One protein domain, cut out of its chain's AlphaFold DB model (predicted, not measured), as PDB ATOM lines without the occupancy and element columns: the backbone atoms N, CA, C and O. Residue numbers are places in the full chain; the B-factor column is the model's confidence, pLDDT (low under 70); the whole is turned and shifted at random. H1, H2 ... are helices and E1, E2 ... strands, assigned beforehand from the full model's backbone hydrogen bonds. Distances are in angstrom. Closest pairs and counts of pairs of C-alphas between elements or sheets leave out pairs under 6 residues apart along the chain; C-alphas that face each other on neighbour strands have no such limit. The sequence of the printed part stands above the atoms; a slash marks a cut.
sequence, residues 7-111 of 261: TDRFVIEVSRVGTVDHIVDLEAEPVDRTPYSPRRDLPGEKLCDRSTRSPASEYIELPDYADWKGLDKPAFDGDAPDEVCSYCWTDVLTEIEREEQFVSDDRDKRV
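This is residues 7 to 111 of the 261 residues of an uncharacterized protein of Halococcus morrhuae DSM 1307 (UniProt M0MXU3). A small antiparallel sheet of three short strands has a short helix, H1, and the first part of a long helix, H2, over one face; the rest of H2, from residue 97 on, sticks out as a long arm. A second projection is made by residues 32 to 38, the tip of a long loop, while residues 45 to 46 of the same loop fold back beside E2. The printed part has 105 residues, with three named strands and then two named helices along the chain, E1 E2 E3 H1 H2, and the sheet's order is E2, E1, E3. The class is mixed, helices and strands, with 45 residues, under half, in named elements. The whole is only just compact, close to loose, with a radius of gyration of the C-alphas of 15.5 A, and flat, spanning 49 by 42 by 19 A.

E1, residues 10 to 14, is 12.8 A long from C-alpha 10 at (533.592, 501.849, 894.350) to C-alpha 14. E2 is residues 22 to 25, 10.2 A, and E3 is residues 58 to 60, 6.5 A. H1 is residues 62 to 69, 10.3 A. H2, residues 86 to 110, runs 36.1 A from C-alpha 86 at (520.647, 506.760, 897.489) to C-alpha 110 at (550.944, 507.453, 917.116).

E1 is the inner strand, and E2 and E3 are edge strands. E1 and E2 form a hairpin, antiparallel at 146 degrees, with N 13 and O 22 within hydrogen-bond range at 2.7 A. E1 and E3 are antiparallel at 141 degrees, with N 12 and O 60 within range at 2.8 A. H1 and H2 lie on the same face, two layers, a sheet with helices on one face. H1 has a height over the sheet of 9.3 A and runs along the strands, over E3 and only just not over E1, on which 2 of its C-alphas fall; the closest C-alphas of H1 and E1 are those of Leu 62 and Ile 12, 6.5 A. H2 lies over E2, at 13 degrees to it on the local plane; their closest C-alphas are those of Cys 88 and Ile 23, 5.5 A. H1 and H2 are apart. In both helices every O i to N i+4 pair is within hydrogen-bond range.

The C-alphas of Val 17 and Val 111, the two farthest apart, are 50.9 A apart. Without the stretches that stand free, residues 32 to 38 and 97 to 111, the body spans 36 by 27 by 20 A. The printed part has no cut. The links E2 to E3 and H1 to H2 are long, with 32 and 16 residues. The mean pLDDT of the printed part is 80.0, and residues 16 to 18, 29 to 43 and 55 are under 70.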
ATOM      1  N   THR A   7     537.975 505.932 896.986       80.06
ATOM      2  CA  THR A   7     536.893 506.017 896.013       80.06
ATOM      3  C   THR A   7     537.056 505.081 894.805       80.06
ATOM      4  O   THR A   7     536.040 504.633 894.273       80.06
ATOM      5  N   ASP A   8     538.280 504.684 894.432       82.88
ATOM      6  CA  ASP A   8     538.583 503.762 893.318       82.88
ATOM      7  C   ASP A   8     538.053 502.335 893.568       82.88
ATOM      8  O   ASP A   8     537.856 501.544 892.641       82.88
ATOM      9  N   ARG A   9     537.787 501.992 894.836       88.06
ATOM     10  CA  ARG A   9     537.156 500.730 895.255       88.06
ATOM     11  C   ARG A   9     535.685 500.642 894.839       88.06
ATOM     12  O   ARG A   9     535.145 499.535 894.724       88.06
ATOM     13  N   PHE A  10     535.025 501.777 894.610       91.00
ATOM     14  CA  PHE A  10     533.592 501.849 894.350       91.00
ATOM     15  C   PHE A  10     533.294 502.145 892.879       91.00
ATOM     16  O   PHE A  10     533.675 503.177 892.335       91.00
ATOM     17  N   VAL A  11     532.518 501.268 892.237       91.38
ATOM     18  CA  VAL A  11     532.103 501.439 890.835       91.38
ATOM     19  C   VAL A  11     530.591 501.456 890.687       91.38
ATOM     20  O   VAL A  11     529.864 500.749 891.388       91.38
ATOM     21  N   ILE A  12     530.101 502.233 889.725       90.44
ATOM     22  CA  ILE A  12     528.682 502.291 889.389       90.44
ATOM     23  C   ILE A  12     528.352 501.150 888.429       90.44
ATOM     24  O   ILE A  12     528.874 501.052 887.321       90.44
ATOM     25  N   GLU A  13     527.451 500.274 888.859       90.06
ATOM     26  CA  GLU A  13     526.793 499.282 888.027       90.06
ATOM     27  C   GLU A  13     525.600 499.917 887.302       90.06
ATOM     28  O   GLU A  13     524.533 500.132 887.890       90.06
ATOM     29  N   VAL A  14     525.773 500.153 886.000       86.75
ATOM     30  CA  VAL A  14     524.737 500.699 885.121       86.75
ATOM     31  C   VAL A  14     523.748 499.598 884.757       86.75
ATOM     32  O   VAL A  14     524.074 498.627 884.058       86.75
ATOM     33  N   SER A  15     522.514 499.735 885.236       72.00
ATOM     34  CA  SER A  15     521.478 498.727 885.047       72.00
ATOM     35  C   SER A  15     520.734 498.943 883.734       72.00
ATOM     36  O   SER A  15     520.139 499.985 883.490       72.00
ATOM     37  N   ARG A  16     520.658 497.902 882.897       66.69
ATOM     38  CA  ARG A  16     519.835 497.935 881.668       66.69
ATOM     39  C   ARG A  16     518.333 497.744 881.922       66.69
ATOM     40  O   ARG A  16     517.547 497.828 880.982       66.69
ATOM     41  N   VAL A  17     517.940 497.407 883.154       64.19
ATOM     42  CA  VAL A  17     516.570 496.975 883.507       64.19
ATOM     43  C   VAL A  17     516.019 497.718 884.740       64.19
ATOM     44  O   VAL A  17     514.832 497.613 885.036       64.19
ATOM     45  N   GLY A  18     516.859 498.463 885.465       63.69
ATOM     46  CA  GLY A  18     516.498 499.206 886.677       63.69
ATOM     47  C   GLY A  18     516.091 500.657 886.409       63.69
ATOM     48  O   GLY A  18     516.338 501.194 885.335       63.69
ATOM     49  N   THR A  19     515.454 501.285 887.400       73.19
ATOM     50  CA  THR A  19     515.123 502.723 887.384       73.19
ATOM     51  C   THR A  19     516.273 503.605 887.863       73.19
ATOM     52  O   THR A  19     516.275 504.788 887.554       73.19
ATOM     53  N   VAL A  20     517.204 503.034 888.629       85.56
ATOM     54  CA  VAL A  20     518.396 503.697 889.171       85.56
ATOM     55  C   VAL A  20     519.592 502.753 889.068       85.56
ATOM     56  O   VAL A  20     519.426 501.525 889.088       85.56
ATOM     57  N   ASP A  21     520.780 503.333 888.967       90.75
ATOM     58  CA  ASP A  21     522.061 502.637 888.950       90.75
ATOM     59  C   ASP A  21     522.552 502.387 890.387       90.75
ATOM     60  O   ASP A  21     522.152 503.065 891.336       90.75
ATOM     61  N   HIS A  22     523.363 501.349 890.586       91.12
ATOM     62  CA  HIS A  22     523.776 500.889 891.920       91.12
ATOM     63  C   HIS A  22     525.290 500.920 892.067       91.12
ATOM     64  O   HIS A  22     525.986 500.817 891.070       91.12
ATOM     65  N   ILE A  23     525.803 500.993 893.295       90.50
ATOM     66  CA  ILE A  23     527.250 500.989 893.542       90.50
ATOM     67  C   ILE A  23     527.692 499.607 894.014       90.50
ATOM     68  O   ILE A  23     526.973 498.908 894.741       90.50
ATOM     69  N   VAL A  24     528.865 499.215 893.543       89.25
ATOM     70  CA  VAL A  24     529.529 497.954 893.829       89.25
ATOM     71  C   VAL A  24     530.853 498.278 894.478       89.25
ATOM     72  O   VAL A  24     531.640 499.045 893.933       89.25
ATOM     73  N   ASP A  25     531.082 497.657 895.616       89.56
ATOM     74  CA  ASP A  25     532.360 497.641 896.293       89.56
ATOM     75  C   ASP A  25     533.186 496.476 895.738       89.56
ATOM     76  O   ASP A  25     532.817 495.313 895.912       89.56
ATOM     77  N   LEU A  26     534.279 496.783 895.037       86.75
ATOM     78  CA  LEU A  26     535.150 495.791 894.405       86.75
ATOM     79  C   LEU A  26     535.989 494.978 895.398       86.75
ATOM     80  O   LEU A  26     536.413 493.873 895.050       86.75
ATOM     81  N   GLU A  27     536.216 495.496 896.603       83.81
ATOM     82  CA  GLU A  27     537.054 494.863 897.627       83.81
ATOM     83  C   GLU A  27     536.243 494.155 898.719       83.81
ATOM     84  O   GLU A  27     536.816 493.412 899.517       83.81
ATOM     85  N   ALA A  28     534.914 494.308 898.735       77.94
ATOM     86  CA  ALA A  28     534.044 493.544 899.621       77.94
ATOM     87  C   ALA A  28     534.228 492.027 899.421       77.94
ATOM     88  O   ALA A  28     534.091 491.488 898.313       77.94
ATOM     89  N   GLU A  29     534.514 491.318 900.520       62.53
ATOM     90  CA  GLU A  29     534.508 489.857 900.524       62.53
ATOM     91  C   GLU A  29     533.066 489.355 900.360       62.53
ATOM     92  O   GLU A  29     532.204 489.740 901.146       62.53
ATOM     93  N   PRO A  30     532.785 488.457 899.397       57.81
ATOM     94  CA  PRO A  30     531.424 487.992 899.163       57.81
ATOM     95  C   PRO A  30     530.900 487.229 900.385       57.81
ATOM     96  O   PRO A  30     531.406 486.145 900.707       57.81
ATOM     97  N   VAL A  31     529.864 487.766 901.032       49.75
ATOM     98  CA  VAL A  31     529.244 487.147 902.209       49.75
ATOM     99  C   VAL A  31     528.538 485.835 901.811       49.75
ATOM    100  O   VAL A  31     527.723 485.785 900.892       49.75
ATOM    101  N   ASP A  32     528.875 484.742 902.505       44.75
ATOM    102  CA  ASP A  32     528.270 483.400 902.424       44.75
ATOM    103  C   ASP A  32     528.268 482.683 901.054       44.75
ATOM    104  O   ASP A  32     527.265 482.538 900.343       44.75
ATOM    105  N   ARG A  33     529.399 482.037 900.747       43.50
ATOM    106  CA  ARG A  33     529.495 481.031 899.676       43.50
ATOM    107  C   ARG A  33     528.794 479.730 900.073       43.50
ATOM    108  O   ARG A  33     529.401 478.821 900.639       43.50
ATOM    109  N   THR A  34     527.534 479.567 899.684       43.91
ATOM    110  CA  THR A  34     526.972 478.216 899.552       43.91
ATOM    111  C   THR A  34     527.625 477.511 898.347       43.91
ATOM    112  O   THR A  34     527.641 478.074 897.251       43.91
ATOM    113  N   PRO A  35     528.148 476.273 898.483       49.09
ATOM    114  CA  PRO A  35     528.937 475.589 897.443       49.09
ATOM    115  C   PRO A  35     528.153 475.174 896.176       49.09
ATOM    116  O   PRO A  35     528.655 474.398 895.368       49.09
ATOM    117  N   TYR A  36     526.926 475.672 895.989       44.69
ATOM    118  CA  TYR A  36     525.991 475.242 894.945       44.69
ATOM    119  C   TYR A  36     525.360 476.388 894.131       44.69
ATOM    120  O   TYR A  36     524.302 476.198 893.535       44.69
ATOM    121  N   SER A  37     526.004 477.554 894.039       45.16
ATOM    122  CA  SER A  37     525.531 478.650 893.176       45.16
ATOM    123  C   SER A  37     526.331 478.732 891.866       45.16
ATOM    124  O   SER A  37     527.461 479.213 891.874       45.16
ATOM    125  N   PRO A  38     525.775 478.311 890.711       43.31
ATOM    126  CA  PRO A  38     526.401 478.506 889.412       43.31
ATOM    127  C   PRO A  38     526.027 479.895 888.879       43.31
ATOM    128  O   PRO A  38     525.165 480.036 888.009       43.31
ATOM    129  N   ARG A  39     526.647 480.949 889.408       46.53
ATOM    130  CA  ARG A  39     526.648 482.270 888.766       46.53
ATOM    131  C   ARG A  39     528.087 482.757 888.727       46.53
ATOM    132  O   ARG A  39     528.765 482.712 889.737       46.53
ATOM    133  N   ARG A  40     528.541 483.123 887.524       49.50
ATOM    134  CA  ARG A  40     529.888 483.637 887.235       49.50
ATOM    135  C   ARG A  40     530.296 484.645 888.310       49.50
ATOM    136  O   ARG A  40     529.532 485.577 888.541       49.50
ATOM    137  N   ASP A  41     531.459 484.434 888.923       56.25
ATOM    138  CA  ASP A  41     532.031 485.312 889.943       56.25
ATOM    139  C   ASP A  41     532.207 486.720 889.354       56.25
ATOM    140  O   ASP A  41     533.111 486.964 888.554       56.25
ATOM    141  N   LEU A  42     531.286 487.631 889.674       63.59
ATOM    142  CA  LEU A  42     531.443 489.052 889.377       63.59
ATOM    143  C   LEU A  42     532.239 489.663 890.539       63.59
ATOM    144  O   LEU A  42     531.859 489.413 891.683       63.59
ATOM    145  N   PRO A  43     533.320 490.419 890.280       69.44
ATOM    146  CA  PRO A  43     534.147 490.992 891.338       69.44
ATOM    147  C   PRO A  43     533.341 491.989 892.177       69.44
ATOM    148  O   PRO A  43     532.580 492.786 891.619       69.44
ATOM    149  N   GLY A  44     533.503 491.922 893.497       75.12
ATOM    150  CA  GLY A  44     532.848 492.819 894.442       75.12
ATOM    151  C   GLY A  44     531.381 492.516 894.760       75.12
ATOM    152  O   GLY A  44     530.714 491.703 894.102       75.12
ATOM    153  N   GLU A  45     530.863 493.237 895.749       84.75
ATOM    154  CA  GLU A  45     529.504 493.124 896.273       84.75
ATOM    155  C   GLU A  45     528.719 494.426 896.069       84.75
ATOM    156  O   GLU A  45     529.266 495.525 896.090       84.75
ATOM    157  N   LYS A  46     527.411 494.315 895.812       84.06
ATOM    158  CA  LYS A  46     526.540 495.496 895.782       84.06
ATOM    159  C   LYS A  46     526.329 495.980 897.203       84.06
ATOM    160  O   LYS A  46     525.954 495.186 898.052       84.06
ATOM    161  N   LEU A  47     526.405 497.289 897.406       86.31
ATOM    162  CA  LEU A  47     526.181 497.872 898.730       86.31
ATOM    163  C   LEU A  47     524.713 497.818 899.189       86.31
ATOM    164  O   LEU A  47     524.418 498.119 900.332       86.31
ATOM    165  N   CYS A  48     523.761 497.420 898.331       84.12
ATOM    166  CA  CYS A  48     522.384 497.211 898.774       84.12
ATOM    167  C   CYS A  48     521.696 495.997 898.139       84.12
ATOM    168  O   CYS A  48     521.904 495.663 896.971       84.12
ATOM    169  N   ASP A  49     520.742 495.425 898.878       81.88
ATOM    170  CA  ASP A  49     519.954 494.253 898.466       81.88
ATOM    171  C   ASP A  49     518.778 494.580 897.528       81.88
ATOM    172  O   ASP A  49     517.936 493.732 897.220       81.88
ATOM    173  N   ARG A  50     518.659 495.836 897.079       78.12
ATOM    174  CA  ARG A  50     517.484 496.311 896.320       78.12
ATOM    175  C   ARG A  50     517.516 495.951 894.842       78.12
ATOM    176  O   ARG A  50     516.502 496.095 894.160       78.12
ATOM    177  N   SER A  51     518.650 495.479 894.337       75.44
ATOM    178  CA  SER A  51     518.756 494.963 892.979       75.44
ATOM    179  C   SER A  51     519.685 493.760 892.916       75.44
ATOM    180  O   SER A  51     520.641 493.627 893.671       75.44
ATOM    181  N   THR A  52     519.410 492.861 891.974       74.00
ATOM    182  CA  THR A  52     520.266 491.692 891.749       74.00
ATOM    183  C   THR A  52     521.415 492.047 890.811       74.00
ATOM    184  O   THR A  52     521.276 492.910 889.944       74.00
ATOM    185  N   ARG A  53     522.574 491.411 890.997       74.19
ATOM    186  CA  ARG A  53     523.721 491.535 890.085       74.19
ATOM    187  C   ARG A  53     523.346 490.968 888.719       74.19
ATOM    188  O   ARG A  53     522.810 489.859 888.636       74.19
ATOM    189  N   SER A  54     523.649 491.704 887.656       71.19
ATOM    190  CA  SER A  54     523.432 491.242 886.287       71.19
ATOM    191  C   SER A  54     524.774 491.107 885.567       71.19
ATOM    192  O   SER A  54     525.498 492.089 885.451       71.19
ATOM    193  N   PRO A  55     525.096 489.930 884.993       68.31
ATOM    194  CA  PRO A  55     526.294 489.757 884.167       68.31
ATOM    195  C   PRO A  55     526.309 490.602 882.884       68.31
ATOM    196  O   PRO A  55     527.292 490.575 882.152       68.31
ATOM    197  N   ALA A  56     525.192 491.258 882.558       71.12
ATOM    198  CA  ALA A  56     525.054 492.156 881.418       71.12
ATOM    199  C   ALA A  56     525.131 493.642 881.812       71.12
ATOM    200  O   ALA A  56     524.922 494.490 880.943       71.12
ATOM    201  N   SER A  57     525.353 493.949 883.094       78.38
ATOM    202  CA  SER A  57     525.583 495.318 883.553       78.38
ATOM    203  C   SER A  57     526.978 495.799 883.162       78.38
ATOM    204  O   SER A  57     527.911 495.004 883.035       78.38
ATOM    205  N   GLU A  58     527.099 497.108 882.979       84.56
ATOM    206  CA  GLU A  58     528.375 497.789 882.765       84.56
ATOM    207  C   GLU A  58     528.850 498.381 884.096       84.56
ATOM    208  O   GLU A  58     528.024 498.807 884.904       84.56
ATOM    209  N   TYR A  59     530.163 498.366 884.328       86.75
ATOM    210  CA  TYR A  59     530.806 498.936 885.512       86.75
ATOM    211  C   TYR A  59     531.626 500.136 885.071       86.75
ATOM    212  O   TYR A  59     532.430 500.012 884.146       86.75
ATOM    213  N   ILE A  60     531.394 501.274 885.704       89.62
ATOM    214  CA  ILE A  60     532.020 502.542 885.349       89.62
ATOM    215  C   ILE A  60     532.391 503.296 886.624       89.62
ATOM    216  O   ILE A  60     531.671 503.237 887.622       89.62
ATOM    217  N   GLU A  61     533.534 503.968 886.602       89.75
ATOM    218  CA  GLU A  61     533.983 504.818 887.702       89.75
ATOM    219  C   GLU A  61     533.093 506.063 887.800       89.75
ATOM    220  O   GLU A  61     532.474 506.489 886.819       89.75
ATOM    221  N   LEU A  62     533.002 506.654 888.993       89.00
ATOM    222  CA  LEU A  62     532.130 507.806 889.218       89.00
ATOM    223  C   LEU A  62     532.447 509.006 888.299       89.00
ATOM    224  O   LEU A  62     531.488 509.557 887.753       89.00
ATOM    225  N   PRO A  63     533.716 509.399 888.052       87.50
ATOM    226  CA  PRO A  63     534.017 510.516 887.154       87.50
ATOM    227  C   PRO A  63     533.513 510.289 885.724       87.50
ATOM    228  O   PRO A  63     532.881 511.171 885.139       87.50
ATOM    229  N   ASP A  64     533.727 509.087 885.183       89.38
ATOM    230  CA  ASP A  64     533.273 508.713 883.841       89.38
ATOM    231  C   ASP A  64     531.742 508.635 883.768       89.38
ATOM    232  O   ASP A  64     531.131 509.033 882.774       89.38
ATOM    233  N   TYR A  65     531.095 508.142 884.829       90.19
ATOM    234  CA  TYR A  65     529.638 508.118 884.924       90.19
ATOM    235  C   TYR A  65     529.055 509.531 884.966       90.19
ATOM    236  O   TYR A  65     528.068 509.811 884.282       90.19
ATOM    237  N   ALA A  66     529.662 510.418 885.754       88.50
ATOM    238  CA  ALA A  66     529.247 511.803 885.881       88.50
ATOM    239  C   ALA A  66     529.379 512.543 884.544       88.50
ATOM    240  O   ALA A  66     528.417 513.185 884.126       88.50
ATOM    241  N   ASP A  67     530.490 512.377 883.820       91.12
ATOM    242  CA  ASP A  67     530.657 512.930 882.467       91.12
ATOM    243  C   ASP A  67     529.605 512.368 881.497       91.12
ATOM    244  O   ASP A  67     528.903 513.119 880.815       91.12
ATOM    245  N   TRP A  68     529.404 511.045 881.504       89.81
ATOM    246  CA  TRP A  68     528.421 510.382 880.644       89.81
ATOM    247  C   TRP A  68     526.983 510.865 880.884       89.81
ATOM    248  O   TRP A  68     526.204 511.006 879.935       89.81
ATOM    249  N   LYS A  69     526.617 511.115 882.144       87.06
ATOM    250  CA  LYS A  69     525.288 511.599 882.543       87.06
ATOM    251  C   LYS A  69     525.162 513.125 882.544       87.06
ATOM    252  O   LYS A  69     524.042 513.624 882.639       87.06
ATOM    253  N   GLY A  70     526.264 513.861 882.412       86.38
ATOM    254  CA  GLY A  70     526.293 515.317 882.556       86.38
ATOM    255  C   GLY A  70     526.017 515.792 883.987       86.38
ATOM    256  O   GLY A  70     525.383 516.831 884.171       86.38
ATOM    257  N   LEU A  71     526.450 515.021 884.987       87.12
ATOM    258  CA  LEU A  71     526.338 515.352 886.408       87.12
ATOM    259  C   LEU A  71     527.551 516.176 886.851       87.12
ATOM    260  O   LEU A  71     528.690 515.827 886.551       87.12
ATOM    261  N   ASP A  72     527.318 517.228 887.635       85.19
ATOM    262  CA  ASP A  72     528.383 518.000 888.293       85.19
ATOM    263  C   ASP A  72     528.800 517.311 889.602       85.19
ATOM    264  O   ASP A  72     528.624 517.849 890.694       85.19
ATOM    265  N   LYS A  73     529.217 516.041 889.495       81.94
ATOM    266  CA  LYS A  73     529.492 515.197 890.660       81.94
ATOM    267  C   LYS A  73     530.631 514.197 890.438       81.94
ATOM    268  O   LYS A  73     530.381 513.006 890.269       81.94
ATOM    269  N   PRO A  74     531.887 514.676 890.414       82.62
ATOM    270  CA  PRO A  74     533.044 513.836 890.116       82.62
ATOM    271  C   PRO A  74     533.493 512.964 891.301       82.62
ATOM    272  O   PRO A  74     534.342 512.103 891.106       82.62
ATOM    273  N   ALA A  75     532.955 513.185 892.505       87.19
ATOM    274  CA  ALA A  75     533.347 512.497 893.734       87.19
ATOM    275  C   ALA A  75     532.127 512.119 894.593       87.19
ATOM    276  O   ALA A  75     531.027 512.659 894.424       87.19
ATOM    277  N   PHE A  76     532.318 511.167 895.508       87.06
ATOM    278  CA  PHE A  76     531.297 510.775 896.475       87.06
ATOM    279  C   PHE A  76     531.194 511.826 897.585       87.06
ATOM    280  O   PHE A  76     531.852 511.728 898.612       87.06
ATOM    281  N   ASP A  77     530.359 512.840 897.376       87.62
ATOM    282  CA  ASP A  77     530.039 513.866 898.371       87.62
ATOM    283  C   ASP A  77     528.526 514.134 898.448       87.62
ATOM    284  O   ASP A  77     527.774 513.768 897.550       87.62
ATOM    285  N   GLY A  78     528.035 514.736 899.533       87.69
ATOM    286  CA  GLY A  78     526.650 515.226 899.636       87.69
ATOM    287  C   GLY A  78     525.533 514.232 899.251       87.69
ATOM    288  O   GLY A  78     525.669 513.016 899.372       87.69
ATOM    289  N   ASP A  79     524.402 514.758 898.768       90.38
ATOM    290  CA  ASP A  79     523.197 513.966 898.461       90.38
ATOM    291  C   ASP A  79     523.295 513.218 897.129       90.38
ATOM    292  O   ASP A  79     523.636 513.817 896.111       90.38
ATOM    293  N   ALA A  80     522.935 511.933 897.100       91.62
ATOM    294  CA  ALA A  80     522.971 511.099 895.895       91.62
ATOM    295  C   ALA A  80     522.266 511.743 894.676       91.62
ATOM    296  O   ALA A  80     521.166 512.276 894.839       91.62
ATOM    297  N   PRO A  81     522.839 511.648 893.458       90.94
ATOM    298  CA  PRO A  81     522.118 511.971 892.227       90.94
ATOM    299  C   PRO A  81     520.847 511.127 892.081       90.94
ATOM    300  O   PRO A  81     520.829 509.966 892.497       90.94
ATOM    301  N   ASP A  82     519.815 511.668 891.431       89.50
ATOM    302  CA  ASP A  82     518.532 510.979 891.223       89.50
ATOM    303  C   ASP A  82     518.690 509.661 890.438       89.50
ATOM    304  O   ASP A  82     517.901 508.725 890.594       89.50
ATOM    305  N   GLU A  83     519.718 509.576 889.590       90.06
ATOM    306  CA  GLU A  83     520.047 508.411 888.775       90.06
ATOM    307  C   GLU A  83     520.707 507.279 889.571       90.06
ATOM    308  O   GLU A  83     520.714 506.138 889.104       90.06
ATOM    309  N   VAL A  84     521.241 507.559 890.765       90.19
ATOM    310  CA  VAL A  84     521.996 506.602 891.581       90.19
ATOM    311  C   VAL A  84     521.201 506.222 892.828       90.19
ATOM    312  O   VAL A  84     520.541 507.034 893.469       90.19
ATOM    313  N   CYS A  85     521.254 504.946 893.208       91.69
ATOM    314  CA  CYS A  85     520.589 504.459 894.407       91.69
ATOM    315  C   CYS A  85     521.124 505.173 895.660       91.69
ATOM    316  O   CYS A  85     522.255 504.933 896.082       91.69
ATOM    317  N   SER A  86     520.274 505.976 896.305       91.62
ATOM    318  CA  SER A  86     520.647 506.760 897.489       91.62
ATOM    319  C   SER A  86     521.177 505.929 898.659       91.62
ATOM    320  O   SER A  86     522.035 506.400 899.390       91.62
ATOM    321  N   TYR A  87     520.733 504.679 898.807       90.56
ATOM    322  CA  TYR A  87     521.237 503.768 899.841       90.56
ATOM    323  C   TYR A  87     522.680 503.358 899.577       90.56
ATOM    324  O   TYR A  87     523.513 503.490 900.460       90.56
ATOM    325  N   CYS A  88     522.983 502.949 898.339       91.38
ATOM    326  CA  CYS A  88     524.357 502.656 897.944       91.38
ATOM    327  C   CYS A  88     525.259 503.876 898.162       91.38
ATOM    328  O   CYS A  88     526.375 503.727 898.634       91.38
ATOM    329  N   TRP A  89     524.767 505.074 897.827       93.31
ATOM    330  CA  TRP A  89     525.512 506.320 898.008       93.31
ATOM    331  C   TRP A  89     525.819 506.604 899.483       93.31
ATOM    332  O   TRP A  89     526.956 506.898 899.829       93.31
ATOM    333  N   THR A  90     524.820 506.481 900.363       91.94
ATOM    334  CA  THR A  90     525.004 506.660 901.811       91.94
ATOM    335  C   THR A  90     525.971 505.638 902.401       91.94
ATOM    336  O   THR A  90     526.767 506.002 903.265       91.94
ATOM    337  N   ASP A  91     525.934 504.388 901.940       91.12
ATOM    338  CA  ASP A  91     526.856 503.357 902.418       91.12
ATOM    339  C   ASP A  91     528.300 503.670 901.998       91.12
ATOM    340  O   ASP A  91     529.187 503.588 902.840       91.12
ATOM    341  N   VAL A  92     528.535 504.140 900.762       90.38
ATOM    342  CA  VAL A  92     529.868 504.626 900.343       90.38
ATOM    343  C   VAL A  92     530.349 505.756 901.246       90.38
ATOM    344  O   VAL A  92     531.455 505.677 901.769       90.38
ATOM    345  N   LEU A  93     529.522 506.783 901.471       90.38
ATOM    346  CA  LEU A  93     529.892 507.893 902.356       90.38
ATOM    347  C   LEU A  93     530.220 507.401 903.769       90.38
ATOM    348  O   LEU A  93     531.185 507.857 904.365       90.38
ATOM    349  N   THR A  94     529.459 506.434 904.283       89.25
ATOM    350  CA  THR A  94     529.690 505.859 905.613       89.25
ATOM    351  C   THR A  94     531.015 505.100 905.683       89.25
ATOM    352  O   THR A  94     531.714 505.199 906.688       89.25
ATOM    353  N   GLU A  95     531.369 504.325 904.655       87.88
ATOM    354  CA  GLU A  95     532.661 503.631 904.619       87.88
ATOM    355  C   GLU A  95     533.824 504.619 904.468       87.88
ATOM    356  O   GLU A  95     534.817 504.479 905.179       87.88
ATOM    357  N   ILE A  96     533.671 505.669 903.651       87.44
ATOM    358  CA  ILE A  96     534.666 506.746 903.544       87.44
ATOM    359  C   ILE A  96     534.882 507.422 904.898       87.44
ATOM    360  O   ILE A  96     536.010 507.483 905.381       87.44
ATOM    361  N   GLU A  97     533.804 507.843 905.563       86.25
ATOM    362  CA  GLU A  97     533.873 508.464 906.890       86.25
ATOM    363  C   GLU A  97     534.536 507.542 907.930       86.25
ATOM    364  O   GLU A  97     535.292 508.005 908.786       86.25
ATOM    365  N   ARG A  98     534.279 506.227 907.874       85.44
ATOM    366  CA  ARG A  98     534.897 505.250 908.786       85.44
ATOM    367  C   ARG A  98     536.386 505.079 908.543       85.44
ATOM    368  O   ARG A  98     537.134 504.972 909.515       85.44
ATOM    369  N   GLU A  99     536.816 505.005 907.291       82.88
ATOM    370  CA  GLU A  99     538.235 504.884 906.965       82.88
ATOM    371  C   GLU A  99     538.987 506.173 907.311       82.88
ATOM    372  O   GLU A  99     540.038 506.104 907.950       82.88
ATOM    373  N   GLU A 100     538.418 507.345 907.018       82.62
ATOM    374  CA  GLU A 100     538.963 508.635 907.457       82.62
ATOM    375  C   GLU A 100     539.080 508.707 908.987       82.62
ATOM    376  O   GLU A 100     540.119 509.112 909.521       82.62
ATOM    377  N   GLN A 101     538.051 508.255 909.711       80.44
ATOM    378  CA  GLN A 101     538.086 508.164 911.169       80.44
ATOM    379  C   GLN A 101     539.159 507.182 911.651       80.44
ATOM    380  O   GLN A 101     539.874 507.490 912.599       80.44
ATOM    381  N   PHE A 102     539.311 506.026 911.005       79.50
ATOM    382  CA  PHE A 102     540.344 505.054 911.353       79.50
ATOM    383  C   PHE A 102     541.753 505.622 911.149       79.50
ATOM    384  O   PHE A 102     542.605 505.447 912.019       79.50
ATOM    385  N   VAL A 103     541.997 506.331 910.041       80.38
ATOM    386  CA  VAL A 103     543.275 507.006 909.770       80.38
ATOM    387  C   VAL A 103     543.546 508.092 910.813       80.38
ATOM    388  O   VAL A 103     544.663 508.178 911.325       80.38
ATOM    389  N   SER A 104     542.536 508.887 911.182       77.88
ATOM    390  CA  SER A 104     542.664 509.875 912.260       77.88
ATOM    391  C   SER A 104     542.951 509.212 913.608       77.88
ATOM    392  O   SER A 104     543.851 509.644 914.320       77.88
ATOM    393  N   ASP A 105     542.241 508.138 913.951       81.25
ATOM    394  CA  ASP A 105     542.428 507.406 915.205       81.25
ATOM    395  C   ASP A 105     543.798 506.713 915.272       81.25
ATOM    396  O   ASP A 105     544.380 506.603 916.351       81.25
ATOM    397  N   ASP A 106     544.308 506.189 914.153       83.12
ATOM    398  CA  ASP A 106     545.662 505.627 914.070       83.12
ATOM    399  C   ASP A 106     546.714 506.718 914.260       83.12
ATOM    400  O   ASP A 106     547.626 506.562 915.075       83.12
ATOM    401  N   ARG A 107     546.543 507.856 913.577       84.88
ATOM    402  CA  ARG A 107     547.397 509.029 913.756       84.88
ATOM    403  C   ARG A 107     547.429 509.452 915.219       84.88
ATOM    404  O   ARG A 107     548.508 509.531 915.795       84.88
ATOM    405  N   ASP A 108     546.274 509.668 915.836       83.44
ATOM    406  CA  ASP A 108     546.174 510.182 917.203       83.44
ATOM    407  C   ASP A 108     546.774 509.211 918.238       83.44
ATOM    408  O   ASP A 108     547.274 509.642 919.274       83.44
ATOM    409  N   LYS A 109     546.801 507.901 917.953       86.62
ATOM    410  CA  LYS A 109     547.510 506.903 918.780       86.62
ATOM    411  C   LYS A 109     549.029 506.951 918.624       86.62
ATOM    412  O   LYS A 109     549.736 506.475 919.510       86.62
ATOM    413  N   ARG A 110     549.520 507.436 917.482       89.25
ATOM    414  CA  ARG A 110     550.944 507.453 917.116       89.25
ATOM    415  C   ARG A 110     551.611 508.791 917.399       89.25
ATOM    416  O   ARG A 110     552.823 508.810 917.628       89.25
ATOM    417  N   VAL A 111     550.852 509.887 917.402       90.25
ATOM    418  CA  VAL A 111     551.320 511.208 917.845       90.25
ATOM    419  C   VAL A 111     552.041 511.067 919.194       90.25
ATOM    420  O   VAL A 111     551.655 510.264 920.042       90.25
TER     421      VAL A 111